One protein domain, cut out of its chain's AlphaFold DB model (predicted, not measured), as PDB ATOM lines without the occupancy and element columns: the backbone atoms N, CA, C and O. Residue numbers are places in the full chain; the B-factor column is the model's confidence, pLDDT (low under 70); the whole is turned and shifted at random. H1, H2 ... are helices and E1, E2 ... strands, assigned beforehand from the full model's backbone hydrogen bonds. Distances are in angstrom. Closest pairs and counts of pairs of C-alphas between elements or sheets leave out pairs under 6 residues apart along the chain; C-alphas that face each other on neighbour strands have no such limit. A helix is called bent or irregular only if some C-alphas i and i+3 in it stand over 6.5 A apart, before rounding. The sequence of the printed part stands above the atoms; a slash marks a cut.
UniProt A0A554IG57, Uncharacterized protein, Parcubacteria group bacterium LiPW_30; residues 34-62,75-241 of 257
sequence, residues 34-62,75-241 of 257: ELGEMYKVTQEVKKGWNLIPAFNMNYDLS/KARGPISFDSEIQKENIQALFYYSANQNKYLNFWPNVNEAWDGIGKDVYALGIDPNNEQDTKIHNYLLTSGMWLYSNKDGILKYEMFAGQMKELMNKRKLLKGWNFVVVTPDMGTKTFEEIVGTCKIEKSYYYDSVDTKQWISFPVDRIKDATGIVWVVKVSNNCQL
ATOM      1  N   GLU A  34      20.417  29.485 -96.344       57.75
ATOM      2  CA  GLU A  34      20.181  30.347 -95.185       57.75
ATOM      3  C   GLU A  34      20.421  29.580 -93.864       57.75
ATOM      4  O   GLU A  34      20.488  28.349 -93.804       57.75
ATOM      5  N   LEU A  35      20.608  30.310 -92.760       54.47
ATOM      6  CA  LEU A  35      20.784  29.718 -91.428       54.47
ATOM      7  C   LEU A  35      19.581  28.821 -91.082       54.47
ATOM      8  O   LEU A  35      18.485  29.315 -90.851       54.47
ATOM      9  N   GLY A  36      19.807  27.505 -91.010       59.19
ATOM     10  CA  GLY A  36      18.771  26.506 -90.703       59.19
ATOM     11  C   GLY A  36      18.485  25.518 -91.835       59.19
ATOM     12  O   GLY A  36      17.799  24.524 -91.614       59.19
ATOM     13  N   GLU A  37      19.047  25.740 -93.017       68.00
ATOM     14  CA  GLU A  37      18.887  24.849 -94.161       68.00
ATOM     15  C   GLU A  37      19.919  23.699 -94.158       68.00
ATOM     16  O   GLU A  37      20.985  23.760 -93.534       68.00
ATOM     17  N   MET A  38      19.571  22.600 -94.829       73.56
ATOM     18  CA  MET A  38      20.427  21.426 -94.998       73.56
ATOM     19  C   MET A  38      21.170  21.522 -96.335       73.56
ATOM     20  O   MET A  38      20.561  21.789 -97.367       73.56
ATOM     21  N   TYR A  39      22.471  21.238 -96.349       76.44
ATOM     22  CA  TYR A  39      23.203  20.963 -97.581       76.44
ATOM     23  C   TYR A  39      22.829  19.577 -98.090       76.44
ATOM     24  O   TYR A  39      23.068  18.582 -97.405       76.44
ATOM     25  N   LYS A  40      22.306  19.504 -99.313       83.75
ATOM     26  CA  LYS A  40      22.189  18.237-100.034       83.75
ATOM     27  C   LYS A  40      23.539  17.899-100.645       83.75
ATOM     28  O   LYS A  40      24.045  18.629-101.495       83.75
ATOM     29  N   VAL A  41      24.116  16.791-100.209       85.44
ATOM     30  CA  VAL A  41      25.357  16.252-100.750       85.44
ATOM     31  C   VAL A  41      25.022  15.091-101.668       85.44
ATOM     32  O   VAL A  41      24.220  14.224-101.326       85.44
ATOM     33  N   THR A  42      25.636  15.096-102.846       90.94
ATOM     34  CA  THR A  42      25.570  14.011-103.823       90.94
ATOM     35  C   THR A  42      26.987  13.518-104.051       90.94
ATOM     36  O   THR A  42      27.845  14.289-104.470       90.94
ATOM     37  N   GLN A  43      27.235  12.249-103.750       92.19
ATOM     38  CA  GLN A  43      28.550  11.632-103.834       92.19
ATOM     39  C   GLN A  43      28.451  10.348-104.646       92.19
ATOM     40  O   GLN A  43      27.644   9.471-104.340       92.19
ATOM     41  N   GLU A  44      29.289  10.215-105.667       95.50
ATOM     42  CA  GLU A  44      29.464   8.926-106.325       95.50
ATOM     43  C   GLU A  44      30.203   7.971-105.385       95.50
ATOM     44  O   GLU A  44      31.215   8.331-104.777       95.50
ATOM     45  N   VAL A  45      29.670   6.761-105.254       96.44
ATOM     46  CA  VAL A  45      30.194   5.690-104.413       96.44
ATOM     47  C   VAL A  45      30.450   4.482-105.294       96.44
ATOM     48  O   VAL A  45      29.565   4.009-106.010       96.44
ATOM     49  N   LYS A  46      31.663   3.942-105.207       97.00
ATOM     50  CA  LYS A  46      32.007   2.661-105.818       97.00
ATOM     51  C   LYS A  46      31.872   1.533-104.806       97.00
ATOM     52  O   LYS A  46      32.055   1.709-103.600       97.00
ATOM     53  N   LYS A  47      31.638   0.323-105.288       97.06
ATOM     54  CA  LYS A  47      31.766  -0.901-104.512       97.06
ATOM     55  C   LYS A  47      33.183  -0.991-103.935       97.06
ATOM     56  O   LYS A  47      34.185  -0.864-104.652       97.06
ATOM     57  N   GLY A  48      33.257  -1.262-102.636       96.31
ATOM     58  CA  GLY A  48      34.481  -1.248-101.844       96.31
ATOM     59  C   GLY A  48      34.589  -0.012-100.951       96.31
ATOM     60  O   GLY A  48      33.580   0.519-100.490       96.31
ATOM     61  N   TRP A  49      35.827   0.404-100.674       96.75
ATOM     62  CA  TRP A  49      36.140   1.524 -99.785       96.75
ATOM     63  C   TRP A  49      36.030   2.874-100.485       96.75
ATOM     64  O   TRP A  49      36.636   3.092-101.532       96.75
ATOM     65  N   ASN A  50      35.323   3.795 -99.841       96.81
ATOM     66  CA  ASN A  50      35.161   5.182-100.248       96.81
ATOM     67  C   ASN A  50      35.501   6.073 -99.059       96.81
ATOM     68  O   ASN A  50      35.169   5.734 -97.922       96.81
ATOM     69  N   LEU A  51      36.147   7.205 -99.311       95.62
ATOM     70  CA  LEU A  51      36.376   8.218 -98.291       95.62
ATOM     71  C   LEU A  51      35.386   9.353 -98.526       95.62
ATOM     72  O   LEU A  51      35.434   9.997 -99.569       95.62
ATOM     73  N   ILE A  52      34.495   9.581 -97.569       94.62
ATOM     74  CA  ILE A  52      33.377  10.515 -97.723       94.62
ATOM     75  C   ILE A  52      33.257  11.436 -96.508       94.62
ATOM     76  O   ILE A  52      33.729  11.079 -95.420       94.62
ATOM     77  N   PRO A  53      32.626  12.612 -96.652       92.88
ATOM     78  CA  PRO A  53      32.251  13.423 -95.506       92.88
ATOM     79  C   PRO A  53      31.427  12.621 -94.510       92.88
ATOM     80  O   PRO A  53      30.537  11.854 -94.878       92.88
ATOM     81  N   ALA A  54      31.727  12.807 -93.235       90.19
ATOM     82  CA  ALA A  54      30.972  12.180 -92.181       90.19
ATOM     83  C   ALA A  54      29.555  12.749 -92.121       90.19
ATOM     84  O   ALA A  54      29.342  13.958 -92.073       90.19
ATOM     85  N   PHE A  55      28.579  11.852 -92.069       86.06
ATOM     86  CA  PHE A  55      27.180  12.182 -91.854       86.06
ATOM     87  C   PHE A  55      26.635  11.351 -90.695       86.06
ATOM     88  O   PHE A  55      27.133  10.269 -90.380       86.06
ATOM     89  N   ASN A  56      25.622  11.873 -90.012       73.88
ATOM     90  CA  ASN A  56      25.095  11.211 -88.827       73.88
ATOM     91  C   ASN A  56      24.090  10.113 -89.210       73.88
ATOM     92  O   ASN A  56      22.902  10.394 -89.344       73.88
ATOM     93  N   MET A  57      24.554   8.860 -89.321       67.44
ATOM     94  CA  MET A  57      23.697   7.676 -89.541       67.44
ATOM     95  C   MET A  57      22.700   7.387 -88.417       67.44
ATOM     96  O   MET A  57      21.770   6.610 -88.623       67.44
ATOM     97  N   ASN A  58      22.902   7.977 -87.239       60.06
ATOM     98  CA  ASN A  58      22.150   7.671 -86.030       60.06
ATOM     99  C   ASN A  58      20.915   8.558 -85.832       60.06
ATOM    100  O   ASN A  58      20.203   8.384 -84.847       60.06
ATOM    101  N   TYR A  59      20.612   9.463 -86.771       57.91
ATOM    102  CA  TYR A  59      19.279  10.060 -86.869       57.91
ATOM    103  C   TYR A  59      18.287   9.038 -87.442       57.91
ATOM    104  O   TYR A  59      17.689   9.235 -88.495       57.91
ATOM    105  N   ASP A  60      18.087   7.932 -86.732       50.75
ATOM    106  CA  ASP A  60      16.769   7.323 -86.724       50.75
ATOM    107  C   ASP A  60      15.922   8.204 -85.795       50.75
ATOM    108  O   ASP A  60      15.915   8.052 -84.574       50.75
ATOM    109  N   LEU A  61      15.272   9.221 -86.372       44.84
ATOM    110  CA  LEU A  61      14.406  10.163 -85.651       44.84
ATOM    111  C   LEU A  61      13.199   9.480 -84.976       44.84
ATOM    112  O   LEU A  61      12.379  10.166 -84.372       44.84
ATOM    113  N   SER A  62      13.078   8.151 -85.044       40.56
ATOM    114  CA  SER A  62      12.005   7.391 -84.404       40.56
ATOM    115  C   SER A  62      11.945   7.534 -82.877       40.56
ATOM    116  O   SER A  62      10.893   7.243 -82.305       40.56
ATOM    117  N   LYS A  75       9.136   8.353 -90.857       46.75
ATOM    118  CA  LYS A  75       9.710   7.176 -91.530       46.75
ATOM    119  C   LYS A  75      10.701   7.489 -92.663       46.75
ATOM    120  O   LYS A  75      11.277   6.554 -93.204       46.75
ATOM    121  N   ALA A  76      10.911   8.756 -93.029       49.56
ATOM    122  CA  ALA A  76      11.641   9.115 -94.248       49.56
ATOM    123  C   ALA A  76      12.849  10.049 -94.058       49.56
ATOM    124  O   ALA A  76      13.442  10.461 -95.049       49.56
ATOM    125  N   ARG A  77      13.230  10.408 -92.825       54.81
ATOM    126  CA  ARG A  77      14.323  11.370 -92.582       54.81
ATOM    127  C   ARG A  77      15.518  10.737 -91.875       54.81
ATOM    128  O   ARG A  77      15.959  11.216 -90.836       54.81
ATOM    129  N   GLY A  78      16.031   9.650 -92.450       64.00
ATOM    130  CA  GLY A  78      17.434   9.299 -92.239       64.00
ATOM    131  C   GLY A  78      18.332  10.337 -92.926       64.00
ATOM    132  O   GLY A  78      17.851  11.092 -93.770       64.00
ATOM    133  N   PRO A  79      19.633  10.399 -92.605       78.38
ATOM    134  CA  PRO A  79      20.537  11.316 -93.299       78.38
ATOM    135  C   PRO A  79      20.644  10.992 -94.795       78.38
ATOM    136  O   PRO A  79      20.883  11.900 -95.576       78.38
ATOM    137  N   ILE A  80      20.476   9.721 -95.187       88.44
ATOM    138  CA  ILE A  80      20.475   9.274 -96.583       88.44
ATOM    139  C   ILE A  80      19.096   9.554 -97.178       88.44
ATOM    140  O   ILE A  80      18.080   9.121 -96.634       88.44
ATOM    141  N   SER A  81      19.072  10.265 -98.301       88.25
ATOM    142  CA  SER A  81      17.842  10.615 -99.006       88.25
ATOM    143  C   SER A  81      17.147   9.373 -99.575       88.25
ATOM    144  O   SER A  81      17.792   8.422-100.023       88.25
ATOM    145  N   PHE A  82      15.814   9.397 -99.625       87.81
ATOM    146  CA  PHE A  82      15.007   8.297-100.171       87.81
ATOM    147  C   PHE A  82      15.289   8.028-101.660       87.81
ATOM    148  O   PHE A  82      15.109   6.909-102.129       87.81
ATOM    149  N   ASP A  83      15.733   9.049-102.398       91.94
ATOM    150  CA  ASP A  83      16.089   8.978-103.819       91.94
ATOM    151  C   ASP A  83      17.585   8.684-104.054       91.94
ATOM    152  O   ASP A  83      18.087   8.833-105.171       91.94
ATOM    153  N   SER A  84      18.310   8.298-103.000       94.44
ATOM    154  CA  SER A  84      19.683   7.802-103.083       94.44
ATOM    155  C   SER A  84      19.713   6.403-103.709       94.44
ATOM    156  O   SER A  84      18.890   5.542-103.397       94.44
ATOM    157  N   GLU A  85      20.682   6.121-104.577       96.94
ATOM    158  CA  GLU A  85      20.867   4.769-105.120       96.94
ATOM    159  C   GLU A  85      21.579   3.859-104.118       96.94
ATOM    160  O   GLU A  85      21.342   2.646-104.098       96.94
ATOM    161  N   ILE A  86      22.455   4.446-103.296       96.56
ATOM    162  CA  ILE A  86      23.078   3.795-102.146       96.56
ATOM    163  C   ILE A  86      22.167   3.986-100.940       96.56
ATOM    164  O   ILE A  86      21.978   5.111-100.474       96.56
ATOM    165  N   GLN A  87      21.620   2.884-100.443       94.19
ATOM    166  CA  GLN A  87      20.782   2.837 -99.248       94.19
ATOM    167  C   GLN A  87      21.553   2.233 -98.068       94.19
ATOM    168  O   GLN A  87      22.664   1.716 -98.224       94.19
ATOM    169  N   LYS A  88      20.976   2.298 -96.864       91.19
ATOM    170  CA  LYS A  88      21.611   1.810 -95.628       91.19
ATOM    171  C   LYS A  88      22.046   0.345 -95.734       91.19
ATOM    172  O   LYS A  88      23.114  -0.011 -95.248       91.19
ATOM    173  N   GLU A  89      21.268  -0.492 -96.414       92.88
ATOM    174  CA  GLU A  89      21.537  -1.926 -96.604       92.88
ATOM    175  C   GLU A  89      22.739  -2.181 -97.526       92.88
ATOM    176  O   GLU A  89      23.291  -3.285 -97.551       92.88
ATOM    177  N   ASN A  90      23.165  -1.169 -98.289       95.62
ATOM    178  CA  ASN A  90      24.360  -1.243 -99.120       95.62
ATOM    179  C   ASN A  90      25.647  -0.934 -98.340       95.62
ATOM    180  O   ASN A  90      26.735  -1.287 -98.800       95.62
ATOM    181  N   ILE A  91      25.537  -0.321 -97.157       94.56
ATOM    182  CA  ILE A  91      26.666   0.081 -96.315       94.56
ATOM    183  C   ILE A  91      27.003  -1.052 -95.345       94.56
ATOM    184  O   ILE A  91      26.271  -1.330 -94.395       94.56
ATOM    185  N   GLN A  92      28.143  -1.704 -95.567       94.88
ATOM    186  CA  GLN A  92      28.569  -2.841 -94.742       94.88
ATOM    187  C   GLN A  92      29.441  -2.424 -93.560       94.88
ATOM    188  O   GLN A  92      29.449  -3.106 -92.539       94.88
ATOM    189  N   ALA A  93      30.171  -1.315 -93.691       94.44
ATOM    190  CA  ALA A  93      31.011  -0.792 -92.627       94.44
ATOM    191  C   ALA A  93      31.190   0.719 -92.750       94.44
ATOM    192  O   ALA A  93      31.317   1.239 -93.863       94.44
ATOM    193  N   LEU A  94      31.274   1.394 -91.603       94.06
ATOM    194  CA  LEU A  94      31.749   2.770 -91.502       94.06
ATOM    195  C   LEU A  94      32.876   2.861 -90.480       94.06
ATOM    196  O   LEU A  94      32.740   2.348 -89.371       94.06
ATOM    197  N   PHE A  95      33.945   3.575 -90.817       93.44
ATOM    198  CA  PHE A  95      35.028   3.863 -89.882       93.44
ATOM    199  C   PHE A  95      35.304   5.357 -89.788       93.44
ATOM    200  O   PHE A  95      35.505   6.038 -90.792       93.44
ATOM    201  N   TYR A  96      35.384   5.847 -88.559       91.69
ATOM    202  CA  TYR A  96      35.797   7.206 -88.240       91.69
ATOM    203  C   TYR A  96      37.254   7.201 -87.778       91.69
ATOM    204  O   TYR A  96      37.635   6.372 -86.955       91.69
ATOM    205  N   TYR A  97      38.085   8.112 -88.283       93.31
ATOM    206  CA  TYR A  97      39.450   8.251 -87.782       93.31
ATOM    207  C   TYR A  97      39.491   9.208 -86.593       93.31
ATOM    208  O   TYR A  97      39.254  10.407 -86.743       93.31
ATOM    209  N   SER A  98      39.843   8.676 -85.425       91.25
ATOM    210  CA  SER A  98      40.076   9.461 -84.222       91.25
ATOM    211  C   SER A  98      41.491  10.030 -84.232       91.25
ATOM    212  O   SER A  98      42.466   9.293 -84.064       91.25
ATOM    213  N   ALA A  99      41.612  11.348 -84.409       90.38
ATOM    214  CA  ALA A  99      42.909  12.028 -84.415       90.38
ATOM    215  C   ALA A  99      43.569  12.014 -83.028       90.38
ATOM    216  O   ALA A  99      44.782  11.861 -82.915       90.38
ATOM    217  N   ASN A 100      42.768  12.112 -81.962       89.06
ATOM    218  CA  ASN A 100      43.266  12.098 -80.588       89.06
ATOM    219  C   ASN A 100      43.797  10.714 -80.185       89.06
ATOM    220  O   ASN A 100      44.832  10.607 -79.534       89.06
ATOM    221  N   GLN A 101      43.107   9.645 -80.590       90.56
ATOM    222  CA  GLN A 101      43.500   8.271 -80.253       90.56
ATOM    223  C   GLN A 101      44.382   7.624 -81.327       90.56
ATOM    224  O   GLN A 101      44.849   6.504 -81.129       90.56
ATOM    225  N   ASN A 102      44.595   8.302 -82.460       91.12
ATOM    226  CA  ASN A 102      45.344   7.817 -83.617       91.12
ATOM    227  C   ASN A 102      44.903   6.410 -84.070       91.12
ATOM    228  O   ASN A 102      45.727   5.527 -84.321       91.12
ATOM    229  N   LYS A 103      43.588   6.176 -84.147       93.69
ATOM    230  CA  LYS A 103      43.017   4.889 -84.570       93.69
ATOM    231  C   LYS A 103      41.682   5.067 -85.279       93.69
ATOM    232  O   LYS A 103      40.983   6.058 -85.082       93.69
ATOM    233  N   TYR A 104      41.312   4.068 -86.069       93.50
ATOM    234  CA  TYR A 104      39.972   3.979 -86.632       93.50
ATOM    235  C   TYR A 104      38.996   3.406 -85.602       93.50
ATOM    236  O   TYR A 104      39.283   2.402 -84.951       93.50
ATOM    237  N   LEU A 105      37.844   4.054 -85.466       90.44
ATOM    238  CA  LEU A 105      36.702   3.616 -84.676       90.44
ATOM    239  C   LEU A 105      35.662   3.026 -85.626       90.44
ATOM    240  O   LEU A 105      35.294   3.672 -86.609       90.44
ATOM    241  N   ASN A 106      35.200   1.811 -85.343       90.50
ATOM    242  CA  ASN A 106      34.147   1.168 -86.123       90.50
ATOM    243  C   ASN A 106      32.791   1.799 -85.778       90.50
ATOM    244  O   ASN A 106      32.210   1.480 -84.747       90.50
ATOM    245  N   PHE A 107      32.304   2.691 -86.635       87.06
ATOM    246  CA  PHE A 107      31.050   3.413 -86.435       87.06
ATOM    247  C   PHE A 107      29.825   2.584 -86.828       87.06
ATOM    248  O   PHE A 107      28.760   2.765 -86.252       87.06
ATOM    249  N   TRP A 108      29.948   1.663 -87.786       88.38
ATOM    250  CA  TRP A 108      28.843   0.799 -88.209       88.38
ATOM    251  C   TRP A 108      29.333  -0.624 -88.483       88.38
ATOM    252  O   TRP A 108      30.266  -0.782 -89.271       88.38
ATOM    253  N   PRO A 109      28.688  -1.660 -87.906       87.75
ATOM    254  CA  PRO A 109      27.400  -1.614 -87.195       87.75
ATOM    255  C   PRO A 109      27.483  -1.273 -85.693       87.75
ATOM    256  O   PRO A 109      26.450  -1.094 -85.052       87.75
ATOM    257  N   ASN A 110      28.683  -1.158 -85.119       84.88
ATOM    258  CA  ASN A 110      28.893  -1.035 -83.667       84.88
ATOM    259  C   ASN A 110      28.873   0.422 -83.172       84.88
ATOM    260  O   ASN A 110      29.834   0.913 -82.582       84.88
ATOM    261  N   VAL A 111      27.757   1.112 -83.396       81.69
ATOM    262  CA  VAL A 111      27.633   2.566 -83.198       81.69
ATOM    263  C   VAL A 111      28.005   3.026 -81.775       81.69
ATOM    264  O   VAL A 111      28.682   4.040 -81.617       81.69
ATOM    265  N   ASN A 112      27.629   2.271 -80.738       81.62
ATOM    266  CA  ASN A 112      27.845   2.664 -79.337       81.62
ATOM    267  C   ASN A 112      29.333   2.795 -78.963       81.62
ATOM    268  O   ASN A 112      29.726   3.782 -78.349       81.62
ATOM    269  N   GLU A 113      30.176   1.843 -79.375       82.00
ATOM    270  CA  GLU A 113      31.615   1.877 -79.068       82.00
ATOM    271  C   GLU A 113      32.307   3.062 -79.762       82.00
ATOM    272  O   GLU A 113      33.205   3.700 -79.202       82.00
ATOM    273  N   ALA A 114      31.867   3.397 -80.978       84.56
ATOM    274  CA  ALA A 114      32.390   4.554 -81.685       84.56
ATOM    275  C   ALA A 114      32.018   5.872 -81.003       84.56
ATOM    276  O   ALA A 114      32.866   6.762 -80.957       84.56
ATOM    277  N   TRP A 115      30.810   6.004 -80.447       83.19
ATOM    278  CA  TRP A 115      30.405   7.217 -79.728       83.19
ATOM    279  C   TRP A 115      31.250   7.474 -78.483       83.19
ATOM    280  O   TRP A 115      31.693   8.607 -78.292       83.19
ATOM    281  N   ASP A 116      31.571   6.441 -77.704       84.94
ATOM    282  CA  ASP A 116      32.484   6.574 -76.561       84.94
ATOM    283  C   ASP A 116      33.870   7.062 -77.004       84.94
ATOM    284  O   ASP A 116      34.504   7.902 -76.356       84.94
ATOM    285  N   GLY A 117      34.358   6.548 -78.136       84.31
ATOM    286  CA  GLY A 117      35.609   7.001 -78.728       84.31
ATOM    287  C   GLY A 117      35.535   8.442 -79.245       84.31
ATOM    288  O   GLY A 117      36.441   9.221 -78.967       84.31
ATOM    289  N   ILE A 118      34.465   8.826 -79.940       83.62
ATOM    290  CA  ILE A 118      34.254  10.196 -80.436       83.62
ATOM    291  C   ILE A 118      34.154  11.183 -79.268       83.62
ATOM    292  O   ILE A 118      34.740  12.263 -79.328       83.62
ATOM    293  N   GLY A 119      33.488  10.801 -78.174       80.69
ATOM    294  CA  GLY A 119      33.422  11.604 -76.955       80.69
ATOM    295  C   GLY A 119      34.813  11.956 -76.424       80.69
ATOM    296  O   GLY A 119      35.078  13.111 -76.102       80.69
ATOM    297  N   LYS A 120      35.755  11.001 -76.422       82.00
ATOM    298  CA  LYS A 120      37.150  11.257 -76.010       82.00
ATOM    299  C   LYS A 120      37.857  12.277 -76.903       82.00
ATOM    300  O   LYS A 120      38.657  13.064 -76.402       82.00
ATOM    301  N   ASP A 121      37.575  12.280 -78.203       78.94
ATOM    302  CA  ASP A 121      38.156  13.245 -79.141       78.94
ATOM    303  C   ASP A 121      37.612  14.649 -78.892       78.94
ATOM    304  O   ASP A 121      38.380  15.605 -78.832       78.94
ATOM    305  N   VAL A 122      36.306  14.761 -78.665       77.12
ATOM    306  CA  VAL A 122      35.642  16.012 -78.281       77.12
ATOM    307  C   VAL A 122      36.271  16.594 -77.014       77.12
ATOM    308  O   VAL A 122      36.668  17.763 -77.010       77.12
ATOM    309  N   TYR A 123      36.426  15.779 -75.965       76.12
ATOM    310  CA  TYR A 123      37.059  16.209 -74.716       76.12
ATOM    311  C   TYR A 123      38.486  16.723 -74.942       76.12
ATOM    312  O   TYR A 123      38.859  17.767 -74.405       76.12
ATOM    313  N   ALA A 124      39.281  16.045 -75.777       75.75
ATOM    314  CA  ALA A 124      40.655  16.453 -76.079       75.75
ATOM    315  C   ALA A 124      40.754  17.812 -76.799       75.75
ATOM    316  O   ALA A 124      41.789  18.477 -76.738       75.75
ATOM    317  N   LEU A 125      39.676  18.266 -77.441       71.88
ATOM    318  CA  LEU A 125      39.594  19.590 -78.065       71.88
ATOM    319  C   LEU A 125      39.220  20.700 -77.062       71.88
ATOM    320  O   LEU A 125      39.206  21.886 -77.428       71.88
ATOM    321  N   GLY A 126      38.961  20.336 -75.801       71.06
ATOM    322  CA  GLY A 126      38.496  21.227 -74.739       71.06
ATOM    323  C   GLY A 126      37.005  21.549 -74.840       71.06
ATOM    324  O   GLY A 126      36.586  22.625 -74.418       71.06
ATOM    325  N   ILE A 127      36.218  20.667 -75.460       69.19
ATOM    326  CA  ILE A 127      34.762  20.787 -75.537       69.19
ATOM    327  C   ILE A 127      34.178  19.969 -74.379       69.19
ATOM    328  O   ILE A 127      34.386  18.761 -74.319       69.19
ATOM    329  N   ASP A 128      33.473  20.629 -73.459       68.50
ATOM    330  CA  ASP A 128      32.715  19.958 -72.399       68.50
ATOM    331  C   ASP A 128      31.385  19.443 -72.974       68.50
ATOM    332  O   ASP A 128      30.570  20.264 -73.404       68.50
ATOM    333  N   PRO A 129      31.153  18.122 -73.021       62.72
ATOM    334  CA  PRO A 129      29.923  17.549 -73.550       62.72
ATOM    335  C   PRO A 129      28.738  17.665 -72.584       62.72
ATOM    336  O   PRO A 129      27.616  17.425 -73.006       62.72
ATOM    337  N   ASN A 130      28.953  18.034 -71.314       66.50
ATOM    338  CA  ASN A 130      27.859  18.289 -70.365       66.50
ATOM    339  C   ASN A 130      27.329  19.725 -70.465       66.50
ATOM    340  O   ASN A 130      26.326  20.071 -69.842       66.50
ATOM    341  N   ASN A 131      28.010  20.580 -71.228       70.31
ATOM    342  CA  ASN A 131      27.514  21.902 -71.555       70.31
ATOM    343  C   ASN A 131      26.550  21.760 -72.741       70.31
ATOM    344  O   ASN A 131      26.997  21.476 -73.850       70.31
ATOM    345  N   GLU A 132      25.255  21.983 -72.483       50.97
ATOM    346  CA  GLU A 132      24.062  21.833 -73.350       50.97
ATOM    347  C   GLU A 132      24.142  22.468 -74.760       50.97
ATOM    348  O   GLU A 132      23.221  22.366 -75.567       50.97
ATOM    349  N   GLN A 133      25.271  23.072 -75.131       52.88
ATOM    350  CA  GLN A 133      25.668  23.254 -76.527       52.88
ATOM    351  C   GLN A 133      26.102  21.919 -77.172       52.88
ATOM    352  O   GLN A 133      27.184  21.817 -77.760       52.88
ATOM    353  N   ASP A 134      25.190  20.940 -77.148       50.69
ATOM    354  CA  ASP A 134      25.205  19.617 -77.806       50.69
ATOM    355  C   ASP A 134      25.546  19.662 -79.311       50.69
ATOM    356  O   ASP A 134      25.847  18.660 -79.970       50.69
ATOM    357  N   THR A 135      25.549  20.866 -79.877       57.81
ATOM    358  CA  THR A 135      25.970  21.148 -81.241       57.81
ATOM    359  C   THR A 135      27.445  20.808 -81.457       57.81
ATOM    360  O   THR A 135      27.792  20.286 -82.510       57.81
ATOM    361  N   LYS A 136      28.344  21.012 -80.482       63.28
ATOM    362  CA  LYS A 136      29.803  20.950 -80.724       63.28
ATOM    363  C   LYS A 136      30.344  19.552 -81.066       63.28
ATOM    364  O   LYS A 136      31.265  19.460 -81.878       63.28
ATOM    365  N   ILE A 137      29.765  18.479 -80.516       64.62
ATOM    366  CA  ILE A 137      30.149  17.089 -80.842       64.62
ATOM    367  C   ILE A 137      29.752  16.743 -82.270       64.62
ATOM    368  O   ILE A 137      30.591  16.339 -83.079       64.62
ATOM    369  N   HIS A 138      28.470  16.951 -82.576       65.75
ATOM    370  CA  HIS A 138      27.900  16.734 -83.901       65.75
ATOM    371  C   HIS A 138      28.711  17.472 -84.960       65.75
ATOM    372  O   HIS A 138      29.065  16.922 -85.991       65.75
ATOM    373  N   ASN A 139      29.100  18.691 -84.645       69.69
ATOM    374  CA  ASN A 139      29.856  19.583 -85.494       69.69
ATOM    375  C   ASN A 139      31.279  19.114 -85.828       69.69
ATOM    376  O   ASN A 139      31.711  19.211 -86.981       69.69
ATOM    377  N   TYR A 140      32.018  18.590 -84.846       76.31
ATOM    378  CA  TYR A 140      33.343  18.030 -85.115       76.31
ATOM    379  C   TYR A 140      33.246  16.780 -85.991       76.31
ATOM    380  O   TYR A 140      34.007  16.638 -86.950       76.31
ATOM    381  N   LEU A 141      32.269  15.912 -85.705       80.94
ATOM    382  CA  LEU A 141      32.025  14.720 -86.505       80.94
ATOM    383  C   LEU A 141      31.621  15.092 -87.934       80.94
ATOM    384  O   LEU A 141      32.283  14.643 -88.855       80.94
ATOM    385  N   LEU A 142      30.614  15.951 -88.123       80.94
ATOM    386  CA  LEU A 142      30.061  16.338 -89.432       80.94
ATOM    387  C   LEU A 142      31.061  17.062 -90.336       80.94
ATOM    388  O   LEU A 142      30.920  17.061 -91.552       80.94
ATOM    389  N   THR A 143      32.081  17.687 -89.758       84.56
ATOM    390  CA  THR A 143      33.152  18.299 -90.548       84.56
ATOM    391  C   THR A 143      34.304  17.327 -90.804       84.56
ATOM    392  O   THR A 143      35.242  17.675 -91.515       84.56
ATOM    393  N   SER A 144      34.296  16.118 -90.240       90.81
ATOM    394  CA  SER A 144      35.326  15.094 -90.444       90.81
ATOM    395  C   SER A 144      35.036  14.200 -91.652       90.81
ATOM    396  O   SER A 144      33.946  14.216 -92.208       90.81
ATOM    397  N   GLY A 145      36.018  13.401 -92.061       93.00
ATOM    398  CA  GLY A 145      35.814  12.309 -93.013       93.00
ATOM    399  C   GLY A 145      35.570  10.966 -92.329       93.00
ATOM    400  O   GLY A 145      35.989  10.755 -91.186       93.00
ATOM    401  N   MET A 146      34.938  10.047 -93.054       95.06
ATOM    402  CA  MET A 146      34.771   8.644 -92.683       95.06
ATOM    403  C   MET A 146      35.037   7.729 -93.877       95.06
ATOM    404  O   MET A 146      34.780   8.081 -95.028       95.06
ATOM    405  N   TRP A 147      35.529   6.532 -93.588       96.94
ATOM    406  CA  TRP A 147      35.563   5.453 -94.562       96.94
ATOM    407  C   TRP A 147      34.205   4.776 -94.619       96.94
ATOM    408  O   TRP A 147      33.680   4.373 -93.583       96.94
ATOM    409  N   LEU A 148      33.682   4.602 -95.827       95.81
ATOM    410  CA  LEU A 148      32.471   3.855 -96.121       95.81
ATOM    411  C   LEU A 148      32.814   2.648 -96.988       95.81
ATOM    412  O   LEU A 148      33.392   2.802 -98.065       95.81
ATOM    413  N   TYR A 149      32.435   1.453 -96.538       96.88
ATOM    414  CA  TYR A 149      32.450   0.261 -97.380       96.88
ATOM    415  C   TYR A 149      31.059   0.002 -97.953       96.88
ATOM    416  O   TYR A 149      30.130  -0.321 -97.205       96.88
ATOM    417  N   SER A 150      30.930   0.103 -99.275       97.00
ATOM    418  CA  SER A 150      29.693  -0.204 -99.997       97.00
ATOM    419  C   SER A 150      29.796  -1.544-100.718       97.00
ATOM    420  O   SER A 150      30.809  -1.843-101.354       97.00
ATOM    421  N   ASN A 151      28.726  -2.338-100.702       97.94
ATOM    422  CA  ASN A 151      28.617  -3.530-101.550       97.94
ATOM    423  C   ASN A 151      28.075  -3.235-102.963       97.94
ATOM    424  O   ASN A 151      27.972  -4.160-103.774       97.94
ATOM    425  N   LYS A 152      27.757  -1.968-103.254       97.94
ATOM    426  CA  LYS A 152      27.068  -1.515-104.464       97.94
ATOM    427  C   LYS A 152      27.712  -0.234-105.017       97.94
ATOM    428  O   LYS A 152      28.094   0.639-104.241       97.94
ATOM    429  N   ASP A 153      27.810  -0.131-106.340       98.31
ATOM    430  CA  ASP A 153      28.098   1.133-107.030       98.31
ATOM    431  C   ASP A 153      26.826   1.991-107.118       98.31
ATOM    432  O   ASP A 153      25.725   1.456-107.289       98.31
ATOM    433  N   GLY A 154      26.957   3.311-107.041       97.44
ATOM    434  CA  GLY A 154      25.843   4.224-107.275       97.44
ATOM    435  C   GLY A 154      26.042   5.596-106.656       97.44
ATOM    436  O   GLY A 154      27.099   5.922-106.116       97.44
ATOM    437  N   ILE A 155      24.995   6.402-106.721       97.12
ATOM    438  CA  ILE A 155      24.969   7.739-106.139       97.12
ATOM    439  C   ILE A 155      24.432   7.694-104.707       97.12
ATOM    440  O   ILE A 155      23.288   7.302-104.466       97.12
ATOM    441  N   LEU A 156      25.254   8.132-103.757       95.00
ATOM    442  CA  LEU A 156      24.861   8.397-102.379       95.00
ATOM    443  C   LEU A 156      24.385   9.848-102.259       95.00
ATOM    444  O   LEU A 156      25.153  10.781-102.495       95.00
ATOM    445  N   LYS A 157      23.130  10.041-101.856       92.56
ATOM    446  CA  LYS A 157      22.557  11.361-101.568       92.56
ATOM    447  C   LYS A 157      22.244  11.470-100.089       92.56
ATOM    448  O   LYS A 157      21.591  10.582 -99.542       92.56
ATOM    449  N   TYR A 158      22.679  12.542 -99.442       89.38
ATOM    450  CA  TYR A 158      22.435  12.751 -98.018       89.38
ATOM    451  C   TYR A 158      22.401  14.230 -97.646       89.38
ATOM    452  O   TYR A 158      22.845  15.088 -98.406       89.38
ATOM    453  N   GLU A 159      21.859  14.531 -96.472       83.62
ATOM    454  CA  GLU A 159      21.727  15.896 -95.972       83.62
ATOM    455  C   GLU A 159      22.719  16.182 -94.830       83.62
ATOM    456  O   GLU A 159      22.884  15.382 -93.905       83.62
ATOM    457  N   MET A 160      23.376  17.345 -94.873       78.38
ATOM    458  CA  MET A 160      24.278  17.852 -93.830       78.38
ATOM    459  C   MET A 160      23.772  19.191 -93.278       78.38
ATOM    460  O   MET A 160      23.301  20.037 -94.029       78.38
ATOM    461  N   PHE A 161      23.900  19.434 -91.974       71.88
ATOM    462  CA  PHE A 161      23.432  20.681 -91.353       71.88
ATOM    463  C   PHE A 161      24.341  21.874 -91.702       71.88
ATOM    464  O   PHE A 161      25.439  22.006 -91.160       71.88
ATOM    465  N   ALA A 162      23.873  22.776 -92.570       65.12
ATOM    466  CA  ALA A 162      24.674  23.884 -93.093       65.12
ATOM    467  C   ALA A 162      24.981  24.970 -92.064       65.12
ATOM    468  O   ALA A 162      26.121  25.422 -91.923       65.12
ATOM    469  N   GLY A 163      23.939  25.393 -91.342       64.88
ATOM    470  CA  GLY A 163      23.992  26.569 -90.475       64.88
ATOM    471  C   GLY A 163      25.028  26.452 -89.359       64.88
ATOM    472  O   GLY A 163      25.641  27.447 -88.983       64.88
ATOM    473  N   GLN A 164      25.280  25.235 -88.870       64.31
ATOM    474  CA  GLN A 164      26.254  25.017 -87.804       64.31
ATOM    475  C   GLN A 164      27.692  25.004 -88.335       64.31
ATOM    476  O   GLN A 164      28.575  25.544 -87.674       64.31
ATOM    477  N   MET A 165      27.934  24.497 -89.552       66.44
ATOM    478  CA  MET A 165      29.281  24.315 -90.116       66.44
ATOM    479  C   MET A 165      30.105  25.612 -90.211       66.44
ATOM    480  O   MET A 165      31.317  25.582 -89.987       66.44
ATOM    481  N   LYS A 166      29.474  26.758 -90.501       65.50
ATOM    482  CA  LYS A 166      30.173  28.034 -90.764       65.50
ATOM    483  C   LYS A 166      31.029  28.521 -89.588       65.50
ATOM    484  O   LYS A 166      32.159  28.973 -89.785       65.50
ATOM    485  N   GLU A 167      30.514  28.442 -88.363       66.00
ATOM    486  CA  GLU A 167      31.246  28.942 -87.191       66.00
ATOM    487  C   GLU A 167      32.401  28.029 -86.778       66.00
ATOM    488  O   GLU A 167      33.384  28.489 -86.193       66.00
ATOM    489  N   LEU A 168      32.298  26.739 -87.090       66.19
ATOM    490  CA  LEU A 168      33.225  25.733 -86.580       66.19
ATOM    491  C   LEU A 168      34.432  25.575 -87.471       66.19
ATOM    492  O   LEU A 168      35.504  25.295 -86.955       66.19
ATOM    493  N   MET A 169      34.292  25.757 -88.784       67.56
ATOM    494  CA  MET A 169      35.439  25.620 -89.684       67.56
ATOM    495  C   MET A 169      36.489  26.691 -89.403       67.56
ATOM    496  O   MET A 169      37.674  26.383 -89.333       67.56
ATOM    497  N   ASN A 170      36.046  27.918 -89.112       65.50
ATOM    498  CA  ASN A 170      36.921  29.016 -88.698       65.50
ATOM    499  C   ASN A 170      37.497  28.828 -87.279       65.50
ATOM    500  O   ASN A 170      38.301  29.637 -86.833       65.50
ATOM    501  N   LYS A 171      37.067  27.790 -86.553       70.00
ATOM    502  CA  LYS A 171      37.473  27.476 -85.178       70.00
ATOM    503  C   LYS A 171      37.845  26.002 -85.005       70.00
ATOM    504  O   LYS A 171      37.980  25.522 -83.877       70.00
ATOM    505  N   ARG A 172      38.139  25.276 -86.089       85.38
ATOM    506  CA  ARG A 172      38.493  23.859 -85.999       85.38
ATOM    507  C   ARG A 172      39.936  23.660 -85.552       85.38
ATOM    508  O   ARG A 172      40.877  23.952 -86.281       85.38
ATOM    509  N   LYS A 173      40.112  23.099 -84.361       89.12
ATOM    510  CA  LYS A 173      41.423  22.649 -83.892       89.12
ATOM    511  C   LYS A 173      41.813  21.349 -84.598       89.12
ATOM    512  O   LYS A 173      41.004  20.421 -84.676       89.12
ATOM    513  N   LEU A 174      43.047  21.282 -85.080       91.94
ATOM    514  CA  LEU A 174      43.689  20.045 -85.512       91.94
ATOM    515  C   LEU A 174      44.661  19.578 -84.443       91.94
ATOM    516  O   LEU A 174      45.359  20.382 -83.820       91.94
ATOM    517  N   LEU A 175      44.712  18.266 -84.256       93.06
ATOM    518  CA  LEU A 175      45.655  17.628 -83.350       93.06
ATOM    519  C   LEU A 175      46.919  17.244 -84.115       93.06
ATOM    520  O   LEU A 175      46.873  16.966 -85.313       93.06
ATOM    521  N   LYS A 176      48.060  17.223 -83.430       95.56
ATOM    522  CA  LYS A 176      49.331  16.758 -83.989       95.56
ATOM    523  C   LYS A 176      49.155  15.377 -84.626       95.56
ATOM    524  O   LYS A 176      48.652  14.461 -83.985       95.56
ATOM    525  N   GLY A 177      49.664  15.204 -85.844       96.44
ATOM    526  CA  GLY A 177      49.491  13.974 -86.615       96.44
ATOM    527  C   GLY A 177      48.412  14.118 -87.682       96.44
ATOM    528  O   GLY A 177      48.264  15.190 -88.266       96.44
ATOM    529  N   TRP A 178      47.732  13.017 -88.001       97.38
ATOM    530  CA  TRP A 178      46.732  12.972 -89.065       97.38
ATOM    531  C   TRP A 178      45.383  13.517 -88.599       97.38
ATOM    532  O   TRP A 178      44.978  13.314 -87.461       97.38
ATOM    533  N   ASN A 179      44.677  14.197 -89.496       95.12
ATOM    534  CA  ASN A 179      43.323  14.696 -89.299       95.12
ATOM    535  C   ASN A 179      42.550  14.558 -90.611       95.12
ATOM    536  O   ASN A 179      43.130  14.641 -91.695       95.12
ATOM    537  N   PHE A 180      41.244  14.339 -90.502       95.50
ATOM    538  CA  PHE A 180      40.342  14.201 -91.640       95.50
ATOM    539  C   PHE A 180      39.377  15.385 -91.598       95.50
ATOM    540  O   PHE A 180      38.674  15.585 -90.607       95.50
ATOM    541  N   VAL A 181      39.379  16.203 -92.644       93.25
ATOM    542  CA  VAL A 181      38.665  17.481 -92.696       93.25
ATOM    543  C   VAL A 181      37.897  17.552 -94.002       93.25
ATOM    544  O   VAL A 181      38.472  17.406 -95.068       93.25
ATOM    545  N   VAL A 182      36.597  17.779 -93.943       91.81
ATOM    546  CA  VAL A 182      35.778  18.006 -95.133       91.81
ATOM    547  C   VAL A 182      36.030  19.418 -95.624       91.81
ATOM    548  O   VAL A 182      35.952  20.374 -94.846       91.81
ATOM    549  N   VAL A 183      36.318  19.549 -96.913       89.75
ATOM    550  CA  VAL A 183      36.396  20.847 -97.574       89.75
ATOM    551  C   VAL A 183      34.982  21.401 -97.701       89.75
ATOM    552  O   VAL A 183      34.113  20.797 -98.330       89.75
ATOM    553  N   THR A 184      34.730  22.546 -97.073       85.88
ATOM    554  CA  THR A 184      33.402  23.168 -97.042       85.88
ATOM    555  C   THR A 184      33.289  24.292 -98.071       85.88
ATOM    556  O   THR A 184      34.312  24.856 -98.465       85.88
ATOM    557  N   PRO A 185      32.067  24.704 -98.457       83.50
ATOM    558  CA  PRO A 185      31.892  25.826 -99.381       83.50
ATOM    559  C   PRO A 185      32.592  27.122 -98.924       83.50
ATOM    560  O   PRO A 185      33.141  27.848 -99.745       83.50
ATOM    561  N   ASP A 186      32.633  27.395 -97.610       82.19
ATOM    562  CA  ASP A 186      33.291  28.589 -97.039       82.19
ATOM    563  C   ASP A 186      34.823  28.555 -97.189       82.19
ATOM    564  O   ASP A 186      35.467  29.601 -97.228       82.19
ATOM    565  N   MET A 187      35.423  27.361 -97.302       86.56
ATOM    566  CA  MET A 187      36.845  27.229 -97.630       86.56
ATOM    567  C   MET A 187      37.116  27.627 -99.077       86.56
ATOM    568  O   MET A 187      38.155  28.211 -99.354       86.56
ATOM    569  N   GLY A 188      36.180  27.383 -99.996       85.25
ATOM    570  CA  GLY A 188      36.389  27.705-101.404       85.25
ATOM    571  C   GLY A 188      36.426  29.198-101.729       85.25
ATOM    572  O   GLY A 188      36.880  29.575-102.805       85.25
ATOM    573  N   THR A 189      35.999  30.053-100.796       84.69
ATOM    574  CA  THR A 189      36.059  31.518-100.929       84.69
ATOM    575  C   THR A 189      37.276  32.156-100.256       84.69
ATOM    576  O   THR A 189      37.406  33.376-100.292       84.69
ATOM    577  N   LYS A 190      38.131  31.365 -99.599       85.50
ATOM    578  CA  LYS A 190      39.270  31.838 -98.795       85.50
ATOM    579  C   LYS A 190      40.596  31.559 -99.498       85.50
ATOM    580  O   LYS A 190      40.686  30.650-100.324       85.50
ATOM    581  N   THR A 191      41.639  32.311 -99.153       87.81
ATOM    582  CA  THR A 191      43.002  31.965 -99.579       87.81
ATOM    583  C   THR A 191      43.516  30.746 -98.816       87.81
ATOM    584  O   THR A 191      43.002  30.374 -97.757       87.81
ATOM    585  N   PHE A 192      44.563  30.112 -99.340       86.12
ATOM    586  CA  PHE A 192      45.199  28.977 -98.678       86.12
ATOM    587  C   PHE A 192      45.672  29.329 -97.260       86.12
ATOM    588  O   PHE A 192      45.434  28.568 -96.321       86.12
ATOM    589  N   GLU A 193      46.284  30.500 -97.089       87.62
ATOM    590  CA  GLU A 193      46.791  30.991 -95.805       87.62
ATOM    591  C   GLU A 193      45.655  31.178 -94.795       87.62
ATOM    592  O   GLU A 193      45.775  30.770 -93.639       87.62
ATOM    593  N   GLU A 194      44.521  31.723 -95.241       88.31
ATOM    594  CA  GLU A 194      43.336  31.900 -94.401       88.31
ATOM    595  C   GLU A 194      42.738  30.563 -93.949       88.31
ATOM    596  O   GLU A 194      42.250  30.459 -92.820       88.31
ATOM    597  N   ILE A 195      42.771  29.542 -94.811       89.25
ATOM    598  CA  ILE A 195      42.244  28.204 -94.511       89.25
ATOM    599  C   ILE A 195      43.162  27.469 -93.540       89.25
ATOM    600  O   ILE A 195      42.695  26.897 -92.552       89.25
ATOM    601  N   VAL A 196      44.467  27.486 -93.808       90.62
ATOM    602  CA  VAL A 196      45.472  26.815 -92.980       90.62
ATOM    603  C   VAL A 196      45.578  27.461 -91.599       90.62
ATOM    604  O   VAL A 196      45.803  26.752 -90.614       90.62
ATOM    605  N   GLY A 197      45.383  28.778 -91.504       91.12
ATOM    606  CA  GLY A 197      45.418  29.509 -90.243       91.12
ATOM    607  C   GLY A 197      46.785  29.392 -89.570       91.12
ATOM    608  O   GLY A 197      47.794  29.866 -90.083       91.12
ATOM    609  N   THR A 198      46.830  28.742 -88.407       92.81
ATOM    610  CA  THR A 198      48.073  28.569 -87.623       92.81
ATOM    611  C   THR A 198      48.767  27.225 -87.861       92.81
ATOM    612  O   THR A 198      49.748  26.890 -87.192       92.81
ATOM    613  N   CYS A 199      48.245  26.405 -88.774       93.06
ATOM    614  CA  CYS A 199      48.714  25.042 -88.966       93.06
ATOM    615  C   CYS A 199      49.962  24.958 -89.848       93.06
ATOM    616  O   CYS A 199      49.993  25.429 -90.978       93.06
ATOM    617  N   LYS A 200      50.988  24.246 -89.375       95.12
ATOM    618  CA  LYS A 200      52.100  23.817 -90.228       95.12
ATOM    619  C   LYS A 200      51.777  22.450 -90.830       95.12
ATOM    620  O   LYS A 200      51.833  21.426 -90.144       95.12
ATOM    621  N   ILE A 201      51.421  22.458 -92.111       94.81
ATOM    622  CA  ILE A 201      51.034  21.270 -92.873       94.81
ATOM    623  C   ILE A 201      52.290  20.493 -93.291       94.81
ATOM    624  O   ILE A 201      53.135  21.012 -94.013       94.81
ATOM    625  N   GLU A 202      52.423  19.246 -92.836       95.88
ATOM    626  CA  GLU A 202      53.510  18.339 -93.237       95.88
ATOM    627  C   GLU A 202      53.147  17.534 -94.484       95.88
ATOM    628  O   GLU A 202      54.002  17.248 -95.320       95.88
ATOM    629  N   LYS A 203      51.884  17.103 -94.567       96.31
ATOM    630  CA  LYS A 203      51.354  16.289 -95.660       96.31
ATOM    631  C   LYS A 203      49.892  16.631 -95.921       96.31
ATOM    632  O   LYS A 203      49.162  16.952 -94.985       96.31
ATOM    633  N   SER A 204      49.475  16.519 -97.177       95.50
ATOM    634  CA  SER A 204      48.145  16.901 -97.649       95.50
ATOM    635  C   SER A 204      47.705  15.943 -98.753       95.50
ATOM    636  O   SER A 204      48.367  15.862 -99.787       95.50
ATOM    637  N   TYR A 205      46.618  15.209 -98.532       96.31
ATOM    638  CA  TYR A 205      46.093  14.221 -99.473       96.31
ATOM    639  C   TYR A 205      44.570  14.240 -99.529       96.31
ATOM    640  O   TYR A 205      43.904  14.721 -98.617       96.31
ATOM    641  N   TYR A 206      44.030  13.650-100.584       94.88
ATOM    642  CA  TYR A 206      42.668  13.135-100.626       94.88
ATOM    643  C   TYR A 206      42.701  11.718-101.198       94.88
ATOM    644  O   TYR A 206      43.706  11.296-101.781       94.88
ATOM    645  N   TYR A 207      41.629  10.963-100.986       94.38
ATOM    646  CA  TYR A 207      41.491   9.632-101.562       94.38
ATOM    647  C   TYR A 207      40.494   9.688-102.713       94.38
ATOM    648  O   TYR A 207      39.320   9.990-102.500       94.38
ATOM    649  N   ASP A 208      40.962   9.400-103.921       92.38
ATOM    650  CA  ASP A 208      40.085   9.262-105.076       92.38
ATOM    651  C   ASP A 208      39.485   7.856-105.073       92.38
ATOM    652  O   ASP A 208      40.140   6.871-105.410       92.38
ATOM    653  N   SER A 209      38.232   7.774-104.634       90.50
ATOM    654  CA  SER A 209      37.490   6.516-104.529       90.50
ATOM    655  C   SER A 209      36.808   6.083-105.828       90.50
ATOM    656  O   SER A 209      36.387   4.926-105.929       90.50
ATOM    657  N   VAL A 210      36.724   6.978-106.817       91.06
ATOM    658  CA  VAL A 210      35.928   6.783-108.031       91.06
ATOM    659  C   VAL A 210      36.789   6.200-109.141       91.06
ATOM    660  O   VAL A 210      36.467   5.119-109.645       91.06
ATOM    661  N   ASP A 211      37.901   6.862-109.465       91.69
ATOM    662  CA  ASP A 211      38.668   6.550-110.671       91.69
ATOM    663  C   ASP A 211      39.903   5.704-110.358       91.69
ATOM    664  O   ASP A 211      40.056   4.586-110.859       91.69
ATOM    665  N   THR A 212      40.794   6.209-109.505       92.12
ATOM    666  CA  THR A 212      42.120   5.602-109.297       92.12
ATOM    667  C   THR A 212      42.202   4.667-108.095       92.12
ATOM    668  O   THR A 212      43.073   3.794-108.068       92.12
ATOM    669  N   LYS A 213      41.319   4.815-107.097       90.12
ATOM    670  CA  LYS A 213      41.378   4.112-105.796       90.12
ATOM    671  C   LYS A 213      42.701   4.330-105.058       90.12
ATOM    672  O   LYS A 213      43.201   3.428-104.372       90.12
ATOM    673  N   GLN A 214      43.278   5.521-105.191       93.12
ATOM    674  CA  GLN A 214      44.598   5.869-104.667       93.12
ATOM    675  C   GLN A 214      44.583   7.166-103.858       93.12
ATOM    676  O   GLN A 214      43.687   8.003-103.957       93.12
ATOM    677  N   TRP A 215      45.621   7.326-103.036       92.88
ATOM    678  CA  TRP A 215      45.921   8.594-102.387       92.88
ATOM    679  C   TRP A 215      46.550   9.550-103.389       92.88
ATOM    680  O   TRP A 215      47.590   9.242-103.973       92.88
ATOM    681  N   ILE A 216      45.958  10.729-103.528       92.50
ATOM    682  CA  ILE A 216      46.452  11.787-104.401       92.50
ATOM    683  C   ILE A 216      46.894  12.947-103.517       92.50
ATOM    684  O   ILE A 216      46.206  13.320-102.565       92.50
ATOM    685  N   SER A 217      48.081  13.495-103.796       94.19
ATOM    686  CA  SER A 217      48.553  14.709-103.123       94.19
ATOM    687  C   SER A 217      47.539  15.813-103.367       94.19
ATOM    688  O   SER A 217      47.226  16.094-104.518       94.19
ATOM    689  N   PHE A 218      47.020  16.423-102.308       89.25
ATOM    690  CA  PHE A 218      45.967  17.420-102.433       89.25
ATOM    691  C   PHE A 218      46.591  18.805-102.654       89.25
ATOM    692  O   PHE A 218      47.217  19.327-101.718       89.25
ATOM    693  N   PRO A 219      46.468  19.378-103.870       83.25
ATOM    694  CA  PRO A 219      46.997  20.698-104.183       83.25
ATOM    695  C   PRO A 219      46.090  21.731-103.516       83.25
ATOM    696  O   PRO A 219      44.955  21.955-103.936       83.25
ATOM    697  N   VAL A 220      46.539  22.291-102.395       75.88
ATOM    698  CA  VAL A 220      45.653  23.086-101.534       75.88
ATOM    699  C   VAL A 220      45.264  24.429-102.171       75.88
ATOM    700  O   VAL A 220      44.246  25.014-101.816       75.88
ATOM    701  N   ASP A 221      45.997  24.877-103.186       79.56
ATOM    702  CA  ASP A 221      45.630  25.980-104.081       79.56
ATOM    703  C   ASP A 221      44.337  25.714-104.882       79.56
ATOM    704  O   ASP A 221      43.687  26.652-105.345       79.56
ATOM    705  N   ARG A 222      43.906  24.450-104.986       82.81
ATOM    706  CA  ARG A 222      42.659  24.035-105.648       82.81
ATOM    707  C   ARG A 222      41.522  23.706-104.690       82.81
ATOM    708  O   ARG A 222      40.511  23.144-105.098       82.81
ATOM    709  N   ILE A 223      41.638  24.085-103.421       84.31
ATOM    710  CA  ILE A 223      40.611  23.807-102.410       84.31
ATOM    711  C   ILE A 223      39.225  24.371-102.766       84.31
ATOM    712  O   ILE A 223      38.215  23.781-102.397       84.31
ATOM    713  N   LYS A 224      39.166  25.453-103.554       82.69
ATOM    714  CA  LYS A 224      37.920  26.018-104.102       82.69
ATOM    715  C   LYS A 224      37.135  25.053-104.979       82.69
ATOM    716  O   LYS A 224      35.908  25.069-104.964       82.69
ATOM    717  N   ASP A 225      37.853  24.190-105.678       85.06
ATOM    718  CA  ASP A 225      37.274  23.190-106.547       85.06
ATOM    719  C   ASP A 225      36.959  21.926-105.735       85.06
ATOM    720  O   ASP A 225      36.310  21.041-106.234       85.06
ATOM    721  N   ALA A 226      37.381  21.796-104.479       88.25
ATOM    722  CA  ALA A 226      37.349  20.524-103.757       88.25
ATOM    723  C   ALA A 226      36.203  20.400-102.745       88.25
ATOM    724  O   ALA A 226      36.277  19.571-101.840       88.25
ATOM    725  N   THR A 227      35.164  21.232-102.840       86.81
ATOM    726  CA  THR A 227      34.041  21.201-101.889       86.81
ATOM    727  C   THR A 227      33.424  19.800-101.815       86.81
ATOM    728  O   THR A 227      33.182  19.166-102.834       86.81
ATOM    729  N   GLY A 228      33.193  19.300-100.599       85.50
ATOM    730  CA  GLY A 228      32.676  17.948-100.362       85.50
ATOM    731  C   GLY A 228      33.742  16.846-100.356       85.50
ATOM    732  O   GLY A 228      33.446  15.729 -99.941       85.50
ATOM    733  N   ILE A 229      34.993  17.138-100.724       90.81
ATOM    734  CA  ILE A 229      36.103  16.183-100.615       90.81
ATOM    735  C   ILE A 229      36.606  16.129 -99.168       90.81
ATOM    736  O   ILE A 229      36.679  17.139 -98.463       90.81
ATOM    737  N   VAL A 230      37.003  14.936 -98.717       93.88
ATOM    738  CA  VAL A 230      37.736  14.770 -97.457       93.88
ATOM    739  C   VAL A 230      39.219  15.046 -97.685       93.88
ATOM    740  O   VAL A 230      39.948  14.236 -98.260       93.88
ATOM    741  N   TRP A 231      39.676  16.173 -97.162       94.88
ATOM    742  CA  TRP A 231      41.079  16.518 -97.025       94.88
ATOM    743  C   TRP A 231      41.705  15.773 -95.839       94.88
ATOM    744  O   TRP A 231      41.336  15.957 -94.676       94.88
ATOM    745  N   VAL A 232      42.677  14.915 -96.137       96.19
ATOM    746  CA  VAL A 232      43.475  14.177 -95.155       96.19
ATOM    747  C   VAL A 232      44.807  14.883 -94.975       96.19
ATOM    748  O   VAL A 232      45.656  14.922 -95.868       96.19
ATOM    749  N   VAL A 233      44.994  15.447 -93.790       95.88
ATOM    750  CA  VAL A 233      46.069  16.391 -93.509       95.88
ATOM    751  C   VAL A 233      46.897  15.932 -92.322       95.88
ATOM    752  O   VAL A 233      46.358  15.493 -91.306       95.88
ATOM    753  N   LYS A 234      48.222  16.041 -92.437       96.88
ATOM    754  CA  LYS A 234      49.149  15.813 -91.327       96.88
ATOM    755  C   LYS A 234      49.735  17.135 -90.853       96.88
ATOM    756  O   LYS A 234      50.299  17.863 -91.668       96.88
ATOM    757  N   VAL A 235      49.659  17.418 -89.555       96.62
ATOM    758  CA  VAL A 235      50.210  18.641 -88.942       96.62
ATOM    759  C   VAL A 235      51.278  18.327 -87.898       96.62
ATOM    760  O   VAL A 235      51.189  17.326 -87.181       96.62
ATOM    761  N   SER A 236      52.296  19.188 -87.797       96.56
ATOM    762  CA  SER A 236      53.451  18.971 -86.905       96.56
ATOM    763  C   SER A 236      53.146  19.192 -85.419       96.56
ATOM    764  O   SER A 236      53.819  18.637 -84.545       96.56
ATOM    765  N   ASN A 237      52.132  20.001 -85.120       96.00
ATOM    766  CA  ASN A 237      51.703  20.382 -83.778       96.00
ATOM    767  C   ASN A 237      50.192  20.617 -83.760       96.00
ATOM    768  O   ASN A 237      49.590  20.841 -84.809       96.00
ATOM    769  N   ASN A 238      49.600  20.606 -82.562       93.19
ATOM    770  CA  ASN A 238      48.225  21.063 -82.387       93.19
ATOM    771  C   ASN A 238      48.122  22.506 -82.895       93.19
ATOM    772  O   ASN A 238      48.995  23.329 -82.600       93.19
ATOM    773  N   CYS A 239      47.091  22.797 -83.675       92.88
ATOM    774  CA  CYS A 239      46.924  24.083 -84.336       92.88
ATOM    775  C   CYS A 239      45.447  24.376 -84.595       92.88
ATOM    776  O   CYS A 239      44.572  23.541 -84.373       92.88
ATOM    777  N   GLN A 240      45.185  25.587 -85.057       91.00
ATOM    778  CA  GLN A 240      43.871  26.112 -85.381       91.00
ATOM    779  C   GLN A 240      43.777  26.284 -86.904       91.00
ATOM    780  O   GLN A 240      44.526  27.096 -87.454       91.00
ATOM    781  N   LEU A 241      42.894  25.513 -87.560       88.56
ATOM    782  CA  LEU A 241      42.448  25.790 -88.930       88.56
ATOM    783  C   LEU A 241      41.515  26.987 -88.920       88.56
ATOM    784  O   LEU A 241      40.743  27.179 -87.970       88.56
TER     785      LEU A 241
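What this domain is: This is residues 34 to 62 and 75 to 241 of the 257 residues of an uncharacterized protein of Parcubacteria group bacterium LiPW_30 (UniProt A0A554IG57). Two strongly twisted four-stranded sheets stand partly face to face as a loose sandwich, and a two-stranded ribbon, E1 and E6, folds back from the E2 and E5 end of the first sheet. H1 covers the E4 side of that sheet, H2 and H3 follow H1 in a crooked row, and the short H4 and H5 lie off the second sheet. Printed are 196 residues, with five named helices and ten named strands in the order E1 E2 E3 E4 H1 H2 E5 E6 H3 E7 H4 E8 E9 H5 E10; the class is mixed. The antiparallel sheets run E2 E5 E3 E4, E7 E10 E8 E9 and E1 E6; the whole is compact, with a radius of gyration of the C-alphas of 16.0 A and spans of 43 by 42 by 36 A.

How they stand to each other: E1, residues 38 to 45, and E6, residues 154 to 161, are antiparallel neighbours, N 39 and O 160 2.7 A apart. The first sheet runs E2, residues 48 to 53, E5, 145 to 150, E3, 91 to 98, and E4, 103 to 108; within hydrogen-bond range are N 50 and O 148, 2.8 A, N 95 and O 147, 2.9 A, and N 105 and O 96, 2.8 A. H1, residues 111 to 124, is on this sheet in two layers, helix on one face, at a height over the sheet of 9.4 A; its closest C-alphas to E4 are Ala 114 and Phe 107, 5.1 A. H1 touches H2, residues 135 to 142, with residues 118 to 122 alone, closest C-alphas Val 122 and Ile 137, 6.2 A. H2 touches H3, residues 162 to 169, about perpendicular at 87 degrees, closest C-alphas Asn 139 and Met 165, 6.6 A. The second sheet runs E7, residues 177 to 182, E10, 230 to 235, E8, 201 to 208, and E9, 214 to 217, with N 179 and O 233 2.8 A, N 205 and O 232 2.8 A, and N 206 and O 216 3.0 A apart. The two sheets form a sandwich, face to face, their best planes 37 degrees apart; the closest C-alphas of E5 and E7 are Gly 145 and Phe 180, 5.1 A. E4, H1 H2, E5; E7, H4, E8; and E9, H5, E10 are split strand-helix-strand units, another strand between the two, each with a right-handed crossover; H4 is residues 192 to 196 and H5 220 to 225. H4 and H5 only just touch, with 3 pairs of C-alphas within 8 A, the closest Phe 192 and Asp 221, 6.2 A. Every O i to N i+4 pair is within hydrogen-bond range in H1, H2 and H4, but 1 of 4 in H3 and 0 of 2 in H5, where O i to N i+3 gives 2 of 5 and 2 of 3; H5 is irregular, C-alphas 221 and 224 being 7.7 A apart.

Where its parts are: E1 begins at C-alpha 38, (20.427, 21.426, -94.998), and spans 20.8 A; E6 spans 23.0 A, and E3, H1 and E8 20.3 A each. E10 ends at C-alpha 235, (50.210, 18.641, -88.942).

The domain as a whole: The C-alphas farthest apart, Lys 75 and Lys 200, are 45.6 A apart. Residues 63 to 74 are not printed, C-alphas 62 and 75 being 7.5 A apart; of the links printed whole, none is long. The pLDDT is under 70 at residues 34 to 37, 57 to 62, 75 to 78, 127 to 130, 132 to 139 and 162 to 170.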